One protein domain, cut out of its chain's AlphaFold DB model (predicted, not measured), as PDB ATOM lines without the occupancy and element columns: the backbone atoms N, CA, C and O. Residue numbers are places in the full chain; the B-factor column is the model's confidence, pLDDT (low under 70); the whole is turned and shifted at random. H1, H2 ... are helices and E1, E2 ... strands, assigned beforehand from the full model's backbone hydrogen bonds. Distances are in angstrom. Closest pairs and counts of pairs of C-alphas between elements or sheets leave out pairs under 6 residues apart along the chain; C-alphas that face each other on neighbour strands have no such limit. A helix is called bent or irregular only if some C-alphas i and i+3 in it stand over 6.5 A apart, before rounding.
ATOM      1  N   LYS A  38      -0.470 -70.693 167.827       57.25
ATOM      2  CA  LYS A  38       0.919 -70.587 168.360       57.25
ATOM      3  C   LYS A  38       1.898 -69.861 167.408       57.25
ATOM      4  O   LYS A  38       2.945 -69.367 167.804       57.25
ATOM      5  N   ALA A  39       1.520 -69.796 166.139       60.78
ATOM      6  CA  ALA A  39       2.137 -69.099 165.030       60.78
ATOM      7  C   ALA A  39       1.968 -67.559 164.995       60.78
ATOM      8  O   ALA A  39       2.804 -66.866 164.426       60.78
ATOM      9  N   ALA A  40       0.902 -67.006 165.583       71.38
ATOM     10  CA  ALA A  40       0.564 -65.582 165.544       71.38
ATOM     11  C   ALA A  40       1.666 -64.651 166.088       71.38
ATOM     12  O   ALA A  40       1.972 -63.674 165.402       71.38
ATOM     13  N   PRO A  41       2.311 -64.921 167.245       79.75
ATOM     14  CA  PRO A  41       3.396 -64.063 167.721       79.75
ATOM     15  C   PRO A  41       4.627 -64.118 166.809       79.75
ATOM     16  O   PRO A  41       5.217 -63.083 166.522       79.75
ATOM     17  N   ARG A  42       4.975 -65.302 166.286       84.06
ATOM     18  CA  ARG A  42       6.105 -65.472 165.355       84.06
ATOM     19  C   ARG A  42       5.859 -64.746 164.041       84.06
ATOM     20  O   ARG A  42       6.734 -64.040 163.550       84.06
ATOM     21  N   ARG A  43       4.645 -64.856 163.499       84.25
ATOM     22  CA  ARG A  43       4.228 -64.104 162.314       84.25
ATOM     23  C   ARG A  43       4.290 -62.599 162.558       84.25
ATOM     24  O   ARG A  43       4.828 -61.881 161.725       84.25
ATOM     25  N   ALA A  44       3.768 -62.127 163.691       86.69
ATOM     26  CA  ALA A  44       3.809 -60.710 164.042       86.69
ATOM     27  C   ALA A  44       5.253 -60.193 164.130       86.69
ATOM     28  O   ALA A  44       5.547 -59.124 163.606       86.69
ATOM     29  N   GLU A  45       6.161 -60.968 164.721       90.50
ATOM     30  CA  GLU A  45       7.568 -60.580 164.830       90.50
ATOM     31  C   GLU A  45       8.289 -60.587 163.475       90.50
ATOM     32  O   GLU A  45       8.996 -59.638 163.154       90.50
ATOM     33  N   ASN A  46       8.034 -61.586 162.624       91.38
ATOM     34  CA  ASN A  46       8.517 -61.583 161.239       91.38
ATOM     35  C   ASN A  46       8.008 -60.358 160.458       91.38
ATOM     36  O   ASN A  46       8.756 -59.772 159.682       91.38
ATOM     37  N   ILE A  47       6.755 -59.936 160.662       91.75
ATOM     38  CA  ILE A  47       6.214 -58.725 160.021       91.75
ATOM     39  C   ILE A  47       6.952 -57.478 160.521       91.75
ATOM     40  O   ILE A  47       7.335 -56.644 159.705       91.75
ATOM     41  N   LYS A  48       7.216 -57.360 161.828       94.25
ATOM     42  CA  LYS A  48       7.997 -56.236 162.372       94.25
ATOM     43  C   LYS A  48       9.416 -56.198 161.814       94.25
ATOM     44  O   LYS A  48       9.865 -55.139 161.394       94.25
ATOM     45  N   ASN A  49      10.109 -57.335 161.773       95.06
ATOM     46  CA  ASN A  49      11.459 -57.414 161.215       95.06
ATOM     47  C   ASN A  49      11.471 -57.100 159.717       95.06
ATOM     48  O   ASN A  49      12.394 -56.455 159.228       95.06
ATOM     49  N   CYS A  50      10.422 -57.508 159.001       95.81
ATOM     50  CA  CYS A  50      10.223 -57.167 157.602       95.81
ATOM     51  C   CYS A  50      10.000 -55.666 157.403       95.81
ATOM     52  O   CYS A  50      10.573 -55.095 156.479       95.81
ATOM     53  N   GLN A  51       9.221 -55.016 158.268       96.44
ATOM     54  CA  GLN A  51       9.036 -53.565 158.232       96.44
ATOM     55  C   GLN A  51      10.339 -52.834 158.566       96.44
ATOM     56  O   GLN A  51      10.765 -51.973 157.807       96.44
ATOM     57  N   ALA A  52      11.032 -53.247 159.628       95.88
ATOM     58  CA  ALA A  52      12.324 -52.682 160.001       95.88
ATOM     59  C   ALA A  52      13.358 -52.811 158.872       95.88
ATOM     60  O   ALA A  52      14.176 -51.916 158.687       95.88
ATOM     61  N   ALA A  53      13.310 -53.904 158.103       95.88
ATOM     62  CA  ALA A  53      14.118 -54.049 156.902       95.88
ATOM     63  C   ALA A  53      13.763 -53.000 155.835       95.88
ATOM     64  O   ALA A  53      14.690 -52.410 155.303       95.88
ATOM     65  N   ILE A  54      12.476 -52.703 155.575       95.19
ATOM     66  CA  ILE A  54      12.080 -51.606 154.659       95.19
ATOM     67  C   ILE A  54      12.700 -50.298 155.139       95.19
ATOM     68  O   ILE A  54      13.468 -49.670 154.412       95.19
ATOM     69  N   ASP A  55      12.395 -49.929 156.382       96.62
ATOM     70  CA  ASP A  55      12.715 -48.616 156.941       96.62
ATOM     71  C   ASP A  55      14.231 -48.379 157.001       96.62
ATOM     72  O   ASP A  55      14.701 -47.244 156.923       96.62
ATOM     73  N   GLN A  56      15.007 -49.457 157.141       94.69
ATOM     74  CA  GLN A  56      16.458 -49.406 157.280       94.69
ATOM     75  C   GLN A  56      17.214 -49.811 156.016       94.69
ATOM     76  O   GLN A  56      18.439 -49.835 156.079       94.69
ATOM     77  N   THR A  57      16.551 -50.083 154.885       94.50
ATOM     78  CA  THR A  57      17.209 -50.527 153.633       94.50
ATOM     79  C   THR A  57      18.402 -49.637 153.277       94.50
ATOM     80  O   THR A  57      19.505 -50.113 153.029       94.50
ATOM     81  N   ASN A  58      18.213 -48.323 153.382       94.69
ATOM     82  CA  ASN A  58      19.193 -47.301 153.010       94.69
ATOM     83  C   ASN A  58      20.471 -47.334 153.868       94.69
ATOM     84  O   ASN A  58      21.488 -46.757 153.477       94.69
ATOM     85  N   LEU A  59      20.420 -47.976 155.041       96.19
ATOM     86  CA  LEU A  59      21.531 -48.100 155.987       96.19
ATOM     87  C   LEU A  59      22.437 -49.299 155.691       96.19
ATOM     88  O   LEU A  59      23.467 -49.436 156.351       96.19
ATOM     89  N   TYR A  60      22.066 -50.150 154.733       96.75
ATOM     90  CA  TYR A  60      22.828 -51.337 154.367       96.75
ATOM     91  C   TYR A  60      23.249 -51.297 152.899       96.75
ATOM     92  O   TYR A  60      22.659 -50.589 152.078       96.75
ATOM     93  N   VAL A  61      24.312 -52.029 152.595       96.00
ATOM     94  CA  VAL A  61      24.737 -52.401 151.245       96.00
ATOM     95  C   VAL A  61      24.601 -53.913 151.152       96.00
ATOM     96  O   VAL A  61      24.919 -54.617 152.111       96.00
ATOM     97  N   LEU A  62      24.056 -54.393 150.038       95.81
ATOM     98  CA  LEU A  62      23.832 -55.810 149.801       95.81
ATOM     99  C   LEU A  62      24.587 -56.253 148.554       95.81
ATOM    100  O   LEU A  62      24.567 -55.559 147.538       95.81
ATOM    101  N   SER A  63      25.221 -57.411 148.658       94.50
ATOM    102  CA  SER A  63      25.875 -58.125 147.566       94.50
ATOM    103  C   SER A  63      25.590 -59.618 147.695       94.50
ATOM    104  O   SER A  63      25.199 -60.111 148.760       94.50
ATOM    105  N   LYS A  64      25.753 -60.339 146.587       93.81
ATOM    106  CA  LYS A  64      25.620 -61.794 146.515       93.81
ATOM    107  C   LYS A  64      26.962 -62.372 146.076       93.81
ATOM    108  O   LYS A  64      27.560 -61.836 145.144       93.81
ATOM    109  N   ASP A  65      27.445 -63.392 146.776       90.44
ATOM    110  CA  ASP A  65      28.692 -64.079 146.434       90.44
ATOM    111  C   ASP A  65      28.476 -65.134 145.327       90.44
ATOM    112  O   ASP A  65      27.342 -65.440 144.944       90.44
ATOM    113  N   ASP A  66      29.574 -65.701 144.818       88.06
ATOM    114  CA  ASP A  66      29.550 -66.738 143.771       88.06
ATOM    115  C   ASP A  66      28.869 -68.044 144.233       88.06
ATOM    116  O   ASP A  66      28.427 -68.851 143.416       88.06
ATOM    117  N   GLU A  67      28.772 -68.260 145.547       87.25
ATOM    118  CA  GLU A  67      28.096 -69.407 146.161       87.25
ATOM    119  C   GLU A  67      26.588 -69.158 146.367       87.25
ATOM    120  O   GLU A  67      25.855 -70.061 146.779       87.25
ATOM    121  N   GLY A  68      26.100 -67.951 146.064       87.56
ATOM    122  CA  GLY A  68      24.707 -67.543 146.222       87.56
ATOM    123  C   GLY A  68      24.322 -67.100 147.638       87.56
ATOM    124  O   GLY A  68      23.132 -66.898 147.900       87.56
ATOM    125  N   ASN A  69      25.280 -66.935 148.551       93.06
ATOM    126  CA  ASN A  69      25.055 -66.318 149.853       93.06
ATOM    127  C   ASN A  69      25.008 -64.792 149.731       93.06
ATOM    128  O   ASN A  69      25.612 -64.190 148.845       93.06
ATOM    129  N   TYR A  70      24.315 -64.152 150.669       95.69
ATOM    130  CA  TYR A  70      24.194 -62.701 150.711       95.69
ATOM    131  C   TYR A  70      25.094 -62.112 151.785       95.69
ATOM    132  O   TYR A  70      25.078 -62.550 152.941       95.69
ATOM    133  N   GLU A  71      25.798 -61.053 151.419       96.25
ATOM    134  CA  GLU A  71      26.527 -60.198 152.340       96.25
ATOM    135  C   GLU A  71      25.707 -58.931 152.580       96.25
ATOM    136  O   GLU A  71      25.299 -58.232 151.653       96.25
ATOM    137  N   VAL A  72      25.412 -58.658 153.849       96.56
ATOM    138  CA  VAL A  72      24.619 -57.506 154.279       96.56
ATOM    139  C   VAL A  72      25.513 -56.621 155.134       96.56
ATOM    140  O   VAL A  72      25.671 -56.858 156.334       96.56
ATOM    141  N   GLU A  73      26.119 -55.611 154.519       96.69
ATOM    142  CA  GLU A  73      27.033 -54.680 155.178       96.69
ATOM    143  C   GLU A  73      26.272 -53.483 155.745       96.69
ATOM    144  O   GLU A  73      25.514 -52.808 155.050       96.69
ATOM    145  N   LYS A  74      26.482 -53.183 157.025       96.50
ATOM    146  CA  LYS A  74      25.903 -52.009 157.675       96.50
ATOM    147  C   LYS A  74      26.810 -50.790 157.493       96.50
ATOM    148  O   LYS A  74      27.910 -50.736 158.033       96.50
ATOM    149  N   LYS A  75      26.302 -49.742 156.838       95.75
ATOM    150  CA  LYS A  75      27.081 -48.541 156.465       95.75
ATOM    151  C   LYS A  75      27.693 -47.777 157.643       95.75
ATOM    152  O   LYS A  75      28.655 -47.044 157.459       95.75
ATOM    153  N   SER A  76      27.110 -47.877 158.840       94.19
ATOM    154  CA  SER A  76      27.550 -47.081 159.995       94.19
ATOM    155  C   SER A  76      28.832 -47.592 160.649       94.19
ATOM    156  O   SER A  76      29.597 -46.797 161.182       94.19
ATOM    157  N   ASP A  77      29.007 -48.911 160.698       93.44
ATOM    158  CA  ASP A  77      30.077 -49.583 161.447       93.44
ATOM    159  C   ASP A  77      30.863 -50.592 160.594       93.44
ATOM    160  O   ASP A  77      31.826 -51.170 161.090       93.44
ATOM    161  N   GLY A  78      30.479 -50.793 159.327       92.56
ATOM    162  CA  GLY A  78      31.120 -51.737 158.410       92.56
ATOM    163  C   GLY A  78      30.908 -53.200 158.800       92.56
ATOM    164  O   GLY A  78      31.607 -54.078 158.303       92.56
ATOM    165  N   ILE A  79      29.984 -53.495 159.724       94.69
ATOM    166  CA  ILE A  79      29.723 -54.876 160.134       94.69
ATOM    167  C   ILE A  79      28.994 -55.594 159.001       94.69
ATOM    168  O   ILE A  79      27.914 -55.169 158.581       94.69
ATOM    169  N   VAL A  80      29.560 -56.719 158.569       95.75
ATOM    170  CA  VAL A  80      28.988 -57.592 157.540       95.75
ATOM    171  C   VAL A  80      28.267 -58.767 158.190       95.75
ATOM    172  O   VAL A  80      28.824 -59.488 159.024       95.75
ATOM    173  N   TYR A  81      27.013 -58.975 157.797       95.75
ATOM    174  CA  TYR A  81      26.227 -60.148 158.162       95.75
ATOM    175  C   TYR A  81      26.075 -61.059 156.952       95.75
ATOM    176  O   TYR A  81      25.675 -60.606 155.886       95.75
ATOM    177  N   PHE A  82      26.317 -62.354 157.140       95.50
ATOM    178  CA  PHE A  82      26.162 -63.345 156.082       95.50
ATOM    179  C   PHE A  82      24.796 -64.004 156.209       95.50
ATOM    180  O   PHE A  82      24.440 -64.466 157.301       95.50
ATOM    181  N   VAL A  83      24.040 -64.040 155.115       95.75
ATOM    182  CA  VAL A  83      22.764 -64.751 155.005       95.75
ATOM    183  C   VAL A  83      22.914 -65.887 154.003       95.75
ATOM    184  O   VAL A  83      23.279 -65.650 152.858       95.75
ATOM    185  N   ARG A  84      22.609 -67.116 154.423       94.38
ATOM    186  CA  ARG A  84      22.730 -68.316 153.578       94.38
ATOM    187  C   ARG A  84      21.366 -68.937 153.326       94.38
ATOM    188  O   ARG A  84      20.578 -69.048 154.272       94.38
ATOM    189  N   ASP A  85      21.106 -69.351 152.090       92.44
ATOM    190  CA  ASP A  85      19.931 -70.147 151.725       92.44
ATOM    191  C   ASP A  85      20.255 -71.641 151.848       92.44
ATOM    192  O   ASP A  85      21.165 -72.148 151.202       92.44
ATOM    193  N   ASN A  86      19.495 -72.362 152.667       88.94
ATOM    194  CA  ASN A  86      19.649 -73.806 152.845       88.94
ATOM    195  C   ASN A  86      18.869 -74.626 151.796       88.94
ATOM    196  O   ASN A  86      18.664 -75.823 151.994       88.94
ATOM    197  N   LEU A  87      18.397 -73.997 150.710       83.12
ATOM    198  CA  LEU A  87      17.743 -74.621 149.547       83.12
ATOM    199  C   LEU A  87      16.433 -75.369 149.852       83.12
ATOM    200  O   LEU A  87      15.910 -76.105 149.015       83.12
ATOM    201  N   GLY A  88      15.854 -75.171 151.036       81.75
ATOM    202  CA  GLY A  88      14.603 -75.815 151.421       81.75
ATOM    203  C   GLY A  88      14.021 -75.269 152.718       81.75
ATOM    204  O   GLY A  88      14.746 -74.835 153.610       81.75
ATOM    205  N   CYS A  89      12.690 -75.300 152.837       84.25
ATOM    206  CA  CYS A  89      12.000 -74.988 154.088       84.25
ATOM    207  C   CYS A  89      11.511 -76.263 154.770       84.25
ATOM    208  O   CYS A  89      10.627 -76.941 154.254       84.25
ATOM    209  N   LEU A  90      12.021 -76.540 155.972       80.75
ATOM    210  CA  LEU A  90      11.542 -77.630 156.842       80.75
ATOM    211  C   LEU A  90      10.451 -77.172 157.823       80.75
ATOM    212  O   LEU A  90      10.175 -77.807 158.838       80.75
ATOM    213  N   CYS A  91       9.857 -76.021 157.548       76.81
ATOM    214  CA  CYS A  91       8.808 -75.425 158.348       76.81
ATOM    215  C   CYS A  91       7.477 -76.172 158.185       76.81
ATOM    216  O   CYS A  91       7.060 -76.509 157.077       76.81
ATOM    217  N   PHE A  92       6.737 -76.337 159.281       73.31
ATOM    218  CA  PHE A  92       5.332 -76.725 159.195       73.31
ATOM    219  C   PHE A  92       4.537 -75.591 158.534       73.31
ATOM    220  O   PHE A  92       4.510 -74.469 159.051       73.31
ATOM    221  N   GLN A  93       3.878 -75.869 157.404       67.69
ATOM    222  CA  GLN A  93       3.131 -74.864 156.630       67.69
ATOM    223  C   GLN A  93       2.070 -74.139 157.484       67.69
ATOM    224  O   GLN A  93       1.880 -72.928 157.361       67.69
ATOM    225  N   ASP A  94       1.469 -74.849 158.440       66.38
ATOM    226  CA  ASP A  94       0.435 -74.319 159.336       66.38
ATOM    227  C   ASP A  94       0.968 -73.486 160.514       66.38
ATOM    228  O   ASP A  94       0.202 -72.797 161.203       66.38
ATOM    229  N   GLU A  95       2.283 -73.485 160.752       66.44
ATOM    230  CA  GLU A  95       2.902 -72.765 161.869       66.44
ATOM    231  C   GLU A  95       3.207 -71.286 161.573       66.44
ATOM    232  O   GLU A  95       3.845 -70.629 162.395       66.44
ATOM    233  N   ASN A  96       2.705 -70.736 160.454       65.50
ATOM    234  CA  ASN A  96       2.840 -69.333 160.001       65.50
ATOM    235  C   ASN A  96       4.207 -68.692 160.325       65.50
ATOM    236  O   ASN A  96       4.275 -67.562 160.811       65.50
ATOM    237  N   CYS A  97       5.293 -69.423 160.081       75.38
ATOM    238  CA  CYS A  97       6.661 -68.925 160.270       75.38
ATOM    239  C   CYS A  97       7.164 -68.125 159.055       75.38
ATOM    240  O   CYS A  97       8.207 -67.485 159.131       75.38
ATOM    241  N   HIS A  98       6.410 -68.156 157.952       85.56
ATOM    242  CA  HIS A  98       6.691 -67.398 156.742       85.56
ATOM    243  C   HIS A  98       6.226 -65.956 156.861       85.56
ATOM    244  O   HIS A  98       5.078 -65.676 157.227       85.56
ATOM    245  N   CYS A  99       7.105 -65.041 156.475       89.50
ATOM    246  CA  CYS A  99       6.691 -63.695 156.126       89.50
ATOM    247  C   CYS A  99       6.143 -63.657 154.695       89.50
ATOM    248  O   CYS A  99       6.486 -64.494 153.865       89.50
ATOM    249  N   VAL A 100       5.330 -62.644 154.390       87.75
ATOM    250  CA  VAL A 100       4.781 -62.417 153.041       87.75
ATOM    251  C   VAL A 100       5.889 -62.162 152.016       87.75
ATOM    252  O   VAL A 100       5.757 -62.568 150.874       87.75
ATOM    253  N   CYS A 101       7.014 -61.572 152.432       90.38
ATOM    254  CA  CYS A 101       8.191 -61.404 151.572       90.38
ATOM    255  C   CYS A 101       8.957 -62.709 151.287       90.38
ATOM    256  O   CYS A 101      10.022 -62.646 150.701       90.38
ATOM    257  N   GLY A 102       8.497 -63.873 151.760       89.50
ATOM    258  CA  GLY A 102       9.179 -65.159 151.559       89.50
ATOM    259  C   GLY A 102      10.217 -65.519 152.629       89.50
ATOM    260  O   GLY A 102      10.706 -66.647 152.657       89.50
ATOM    261  N   ALA A 103      10.515 -64.612 153.564       91.75
ATOM    262  CA  ALA A 103      11.449 -64.893 154.654       91.75
ATOM    263  C   ALA A 103      10.994 -66.039 155.560       91.75
ATOM    264  O   ALA A 103       9.859 -66.056 156.050       91.75
ATOM    265  N   CYS A 104      11.927 -66.958 155.818       90.25
ATOM    266  CA  CYS A 104      11.743 -68.084 156.717       90.25
ATOM    267  C   CYS A 104      13.030 -68.439 157.460       90.25
ATOM    268  O   CYS A 104      14.040 -68.761 156.835       90.25
ATOM    269  N   SER A 105      12.964 -68.510 158.789       89.12
ATOM    270  CA  SER A 105      14.102 -68.892 159.636       89.12
ATOM    271  C   SER A 105      14.539 -70.351 159.471       89.12
ATOM    272  O   SER A 105      15.575 -70.732 159.996       89.12
ATOM    273  N   TYR A 106      13.716 -71.190 158.833       87.94
ATOM    274  CA  TYR A 106      14.044 -72.595 158.562       87.94
ATOM    275  C   TYR A 106      14.685 -72.802 157.189       87.94
ATOM    276  O   TYR A 106      15.244 -73.866 156.950       87.94
ATOM    277  N   ARG A 107      14.596 -71.804 156.302       90.06
ATOM    278  CA  ARG A 107      15.264 -71.802 154.996       90.06
ATOM    279  C   ARG A 107      16.547 -70.984 155.038       90.06
ATOM    280  O   ARG A 107      17.563 -71.434 154.536       90.06
ATOM    281  N   PHE A 108      16.510 -69.818 155.678       91.81
ATOM    282  CA  PHE A 108      17.632 -68.890 155.699       91.81
ATOM    283  C   PHE A 108      18.302 -68.832 157.069       91.81
ATOM    284  O   PHE A 108      17.638 -68.712 158.104       91.81
ATOM    285  N   THR A 109      19.631 -68.837 157.073       92.31
ATOM    286  CA  THR A 109      20.448 -68.622 158.276       92.31
ATOM    287  C   THR A 109      21.165 -67.287 158.194       92.31
ATOM    288  O   THR A 109      21.430 -66.796 157.104       92.31
ATOM    289  N   CYS A 110      21.429 -66.660 159.339       94.19
ATOM    290  CA  CYS A 110      22.092 -65.364 159.401       94.19
ATOM    291  C   CYS A 110      23.039 -65.285 160.595       94.19
ATOM    292  O   CYS A 110      22.674 -65.674 161.705       94.19
ATOM    293  N   THR A 111      24.216 -64.691 160.398       94.75
ATOM    294  CA  THR A 111      25.247 -64.559 161.440       94.75
ATOM    295  C   THR A 111      24.917 -63.561 162.554       94.75
ATOM    296  O   THR A 111      25.622 -63.519 163.555       94.75
ATOM    297  N   CYS A 112      23.835 -62.780 162.452       89.88
ATOM    298  CA  CYS A 112      23.506 -61.722 163.419       89.88
ATOM    299  C   CYS A 112      23.062 -62.192 164.823       89.88
ATOM    300  O   CYS A 112      22.578 -61.372 165.600       89.88
ATOM    301  N   LEU A 113      23.183 -63.489 165.144       75.12
ATOM    302  CA  LEU A 113      22.814 -64.150 166.414       75.12
ATOM    303  C   LEU A 113      21.353 -63.966 166.873       75.12
ATOM    304  O   LEU A 113      20.925 -64.578 167.848       75.12
ATOM    305  N   TYR A 114      20.556 -63.183 166.147       71.44
ATOM    306  CA  TYR A 114      19.166 -62.863 166.457       71.44
ATOM    307  C   TYR A 114      18.193 -63.747 165.667       71.44
ATOM    308  O   TYR A 114      17.248 -63.267 165.038       71.44
ATOM    309  N   GLN A 115      18.454 -65.055 165.652       64.25
ATOM    310  CA  GLN A 115      17.575 -66.044 165.032       64.25
ATOM    311  C   GLN A 115      16.888 -66.861 166.122       64.25
ATOM    312  O   GLN A 115      17.474 -67.763 166.714       64.25
ATOM    313  N   LEU A 116      15.632 -66.523 166.403       76.94
ATOM    314  CA  LEU A 116      14.766 -67.345 167.244       76.94
ATOM    315  C   LEU A 116      14.034 -68.365 166.366       76.94
ATOM    316  O   LEU A 116      13.737 -68.097 165.201       76.94
ATOM    317  N   SER A 117      13.697 -69.530 166.923       80.25
ATOM    318  CA  SER A 117      13.000 -70.590 166.180       80.25
ATOM    319  C   SER A 117      11.682 -70.083 165.577       80.25
ATOM    320  O   SER A 117      10.733 -69.753 166.296       80.25
ATOM    321  N   GLY A 118      11.604 -70.055 164.245       83.38
ATOM    322  CA  GLY A 118      10.439 -69.579 163.496       83.38
ATOM    323  C   GLY A 118      10.376 -68.060 163.278       83.38
ATOM    324  O   GLY A 118       9.337 -67.573 162.833       83.38
ATOM    325  N   ILE A 119      11.432 -67.304 163.606       89.44
ATOM    326  CA  ILE A 119      11.502 -65.845 163.432       89.44
ATOM    327  C   ILE A 119      12.764 -65.480 162.648       89.44
ATOM    328  O   ILE A 119      13.888 -65.681 163.106       89.44
ATOM    329  N   SER A 120      12.568 -64.919 161.459       92.94
ATOM    330  CA  SER A 120      13.635 -64.412 160.599       92.94
ATOM    331  C   SER A 120      14.084 -63.039 161.093       92.94
ATOM    332  O   SER A 120      13.260 -62.200 161.463       92.94
ATOM    333  N   CYS A 121      15.391 -62.795 161.104       95.25
ATOM    334  CA  CYS A 121      15.941 -61.484 161.437       95.25
ATOM    335  C   CYS A 121      15.762 -60.500 160.269       95.25
ATOM    336  O   CYS A 121      15.536 -60.897 159.124       95.25
ATOM    337  N   LYS A 122      15.946 -59.201 160.533       95.62
ATOM    338  CA  LYS A 122      15.866 -58.159 159.495       95.62
ATOM    339  C   LYS A 122      16.846 -58.362 158.329       95.62
ATOM    340  O   LYS A 122      16.498 -58.030 157.206       95.62
ATOM    341  N   HIS A 123      18.032 -58.932 158.565       96.31
ATOM    342  CA  HIS A 123      19.022 -59.144 157.501       96.31
ATOM    343  C   HIS A 123      18.548 -60.179 156.475       96.31
ATOM    344  O   HIS A 123      18.750 -59.980 155.286       96.31
ATOM    345  N   ILE A 124      17.824 -61.219 156.909       95.75
ATOM    346  CA  ILE A 124      17.167 -62.157 155.983       95.75
ATOM    347  C   ILE A 124      16.118 -61.430 155.142       95.75
ATOM    348  O   ILE A 124      16.038 -61.639 153.937       95.75
ATOM    349  N   HIS A 125      15.318 -60.559 155.762       96.12
ATOM    350  CA  HIS A 125      14.321 -59.780 155.029       96.12
ATOM    351  C   HIS A 125      14.948 -58.816 154.013       96.12
ATOM    352  O   HIS A 125      14.362 -58.618 152.952       96.12
ATOM    353  N   LEU A 126      16.105 -58.221 154.327       96.56
ATOM    354  CA  LEU A 126      16.867 -57.393 153.387       96.56
ATOM    355  C   LEU A 126      17.383 -58.233 152.212       96.56
ATOM    356  O   LEU A 126      17.129 -57.874 151.069       96.56
ATOM    357  N   ALA A 127      18.029 -59.366 152.498       95.81
ATOM    358  CA  ALA A 127      18.598 -60.257 151.488       95.81
ATOM    359  C   ALA A 127      17.552 -60.749 150.478       95.81
ATOM    360  O   ALA A 127      17.746 -60.625 149.276       95.81
ATOM    361  N   ILE A 128      16.404 -61.236 150.956       94.44
ATOM    362  CA  ILE A 128      15.361 -61.777 150.070       94.44
ATOM    363  C   ILE A 128      14.745 -60.688 149.194       94.44
ATOM    364  O   ILE A 128      14.452 -60.924 148.031       94.44
ATOM    365  N   ARG A 129      14.557 -59.482 149.735       93.31
ATOM    366  CA  ARG A 129      14.052 -58.363 148.934       93.31
ATOM    367  C   ARG A 129      15.043 -57.897 147.885       93.31
ATOM    368  O   ARG A 129      14.615 -57.525 146.803       93.31
ATOM    369  N   TYR A 130      16.326 -57.887 148.230       93.50
ATOM    370  CA  TYR A 130      17.387 -57.567 147.289       93.50
ATOM    371  C   TYR A 130      17.396 -58.561 146.122       93.50
ATOM    372  O   TYR A 130      17.419 -58.142 144.968       93.50
ATOM    373  N   ASP A 131      17.258 -59.855 146.415       90.88
ATOM    374  CA  ASP A 131      17.135 -60.899 145.392       90.88
ATOM    375  C   ASP A 131      15.921 -60.655 144.481       90.88
ATOM    376  O   ASP A 131      16.071 -60.574 143.265       90.88
ATOM    377  N   SER A 132      14.741 -60.390 145.061       87.81
ATOM    378  CA  SER A 132      13.540 -60.060 144.278       87.81
ATOM    379  C   SER A 132      13.710 -58.806 143.411       87.81
ATOM    380  O   SER A 132      13.194 -58.770 142.300       87.81
ATOM    381  N   SER A 133      14.434 -57.782 143.879       85.81
ATOM    382  CA  SER A 133      14.685 -56.583 143.066       85.81
ATOM    383  C   SER A 133      15.633 -56.838 141.893       85.81
ATOM    384  O   SER A 133      15.441 -56.248 140.836       85.81
ATOM    385  N   ILE A 134      16.615 -57.734 142.048       81.69
ATOM    386  CA  ILE A 134      17.515 -58.109 140.948       81.69
ATOM    387  C   ILE A 134      16.755 -58.909 139.887       81.69
ATOM    388  O   ILE A 134      16.906 -58.641 138.697       81.69
ATOM    389  N   GLU A 135      15.929 -59.874 140.304       75.50
ATOM    390  CA  GLU A 135      15.108 -60.666 139.378       75.50
ATOM    391  C   GLU A 135      14.159 -59.772 138.558       75.50
ATOM    392  O   GLU A 135      14.002 -59.967 137.351       75.50
ATOM    393  N   GLU A 136      13.561 -58.751 139.186       72.69
ATOM    394  CA  GLU A 136      12.713 -57.773 138.494       72.69
ATOM    395  C   GLU A 136      13.485 -56.922 137.470       72.69
ATOM    396  O   GLU A 136      12.949 -56.629 136.399       72.69
ATOM    397  N   GLU A 137      14.723 -56.517 137.772       68.69
ATOM    398  CA  GLU A 137      15.566 -55.749 136.844       68.69
ATOM    399  C   GLU A 137      16.003 -56.588 135.636       68.69
ATOM    400  O   GLU A 137      15.901 -56.118 134.502       68.69
ATOM    401  N   GLN A 138      16.400 -57.846 135.853       66.25
ATOM    402  CA  GLN A 138      16.791 -58.758 134.771       66.25
ATOM    403  C   GLN A 138      15.628 -59.036 133.809       66.25
ATOM    404  O   GLN A 138      15.803 -59.002 132.592       66.25
ATOM    405  N   PHE A 139      14.416 -59.235 134.333       60.72
ATOM    406  CA  PHE A 139      13.243 -59.489 133.494       60.72
ATOM    407  C   PHE A 139      12.819 -58.268 132.655       60.72
ATOM    408  O   PHE A 139      12.278 -58.421 131.557       60.72
ATOM    409  N   ARG A 140      13.053 -57.043 133.145       59.50
ATOM    410  CA  ARG A 140      12.773 -55.814 132.382       59.50
ATOM    411  C   ARG A 140      13.718 -55.635 131.197       59.50
ATOM    412  O   ARG A 140      13.260 -55.209 130.145       59.50
ATOM    413  N   ASP A 141      14.992 -55.980 131.356       58.31
ATOM    414  CA  ASP A 141      15.991 -55.851 130.286       58.31
ATOM    415  C   ASP A 141      15.727 -56.851 129.140       58.31
ATOM    416  O   ASP A 141      15.833 -56.520 127.962       58.31
ATOM    417  N   GLU A 142      15.254 -58.061 129.460       57.72
ATOM    418  CA  GLU A 142      14.936 -59.085 128.450       57.72
ATOM    419  C   GLU A 142      13.616 -58.844 127.689       57.72
ATOM    420  O   GLU A 142      13.395 -59.436 126.628       57.72
ATOM    421  N   THR A 143      12.721 -57.989 128.199       58.72
ATOM    422  CA  THR A 143      11.379 -57.772 127.623       58.72
ATOM    423  C   THR A 143      11.247 -56.531 126.734       58.72
ATOM    424  O   THR A 143      10.183 -56.344 126.137       58.72
TER     425      THR A 143
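This is residues 38 to 143 of the 169 residues of an uncharacterized protein of Caenorhabditis remanei (UniProt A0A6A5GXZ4). Look first for a small, twisted sheet of four strands with the first part of a long helix, H2, packed over one face; the rest of H2, residues 133 to 142, sticks out from the body as a free arm. The other long helix, H1, runs past the beginning of H2 and only grazes the sheet, while residues 86 to 107 make a long loop from E3 toward the beginning of H1 and back to E4. The 106 printed residues include two named helices and four named strands, in the order H1 E1 E2 E3 E4 H2; the sheet's order is E1 - E2 - E3 - E4, all antiparallel. The class is mixed, helices and strands, and the whole is compact, with a radius of gyration of the C-alphas of 13.8 A and spans of 41 by 38 by 26 A.

Begin with the sheet: E1 is residues 60 to 64, 13.4 A long; E2 is residues 70 to 74, 12.9 A; E3 is residues 80 to 85, 16.5 A; E4 is residues 108 to 110, 6.8 A. Find C-alpha 40 at (0.564, -65.582, 165.544); from there H1 runs 28.9 A to C-alpha 59. H1 has a kink of 32 degrees near residue 53 and is irregular, with C-alphas 55 and 58 at 7.7 A. H2, residues 122 to 142, runs 31.1 A from C-alpha 122 at (15.866, -58.159, 159.495) to C-alpha 142 at (14.936, -59.085, 128.450).

The strands form a meander, each the antiparallel neighbour of the one before, and each successive pair is a hairpin. Look for N 61 and O 73 at 2.8 A between E1 and E2, N 72 and O 81 at 2.8 A between E2 and E3, and N 84 and O 109 at 2.9 A between E3 and E4. The pairing of E3 is staggered: residues 80 to 83 pair with E2, residues 83 to 85 with E4. The sheet is twisted, its C-alphas lying up to 4.2 A off its best plane. With H2 on one face, there are two layers: H2 lies over E1, E2 and E3 at a height over the sheet of 9.4 A, slantwise to the strands, at 52 degrees to E1 on the local plane. The closest C-alphas of E2 and H2 are those of Tyr 70 and Ala 127, 6.2 A apart. H1 only grazes the sheet, with residues 53 to 59. H1, with residues 49 to 57 alone, touches H2, with residues 122 to 126 alone; their closest C-alphas, of Asn 49 and Lys 122, are 4.8 A apart, and the helices run the same way at a steep tilt of 64 degrees. In H2 every O i to N i+4 pair is within hydrogen-bond range; in H1, 14 of 16 are.

The C-alphas of Lys 38 and Thr 143, the two farthest apart, are 44.0 A from each other. The printed part has no cut; the links E3 to E4 and E4 to H2 are long. Low confidence, pLDDT under 70, is found at residues 38 to 39, 93 to 96, 115 and 137 to 143.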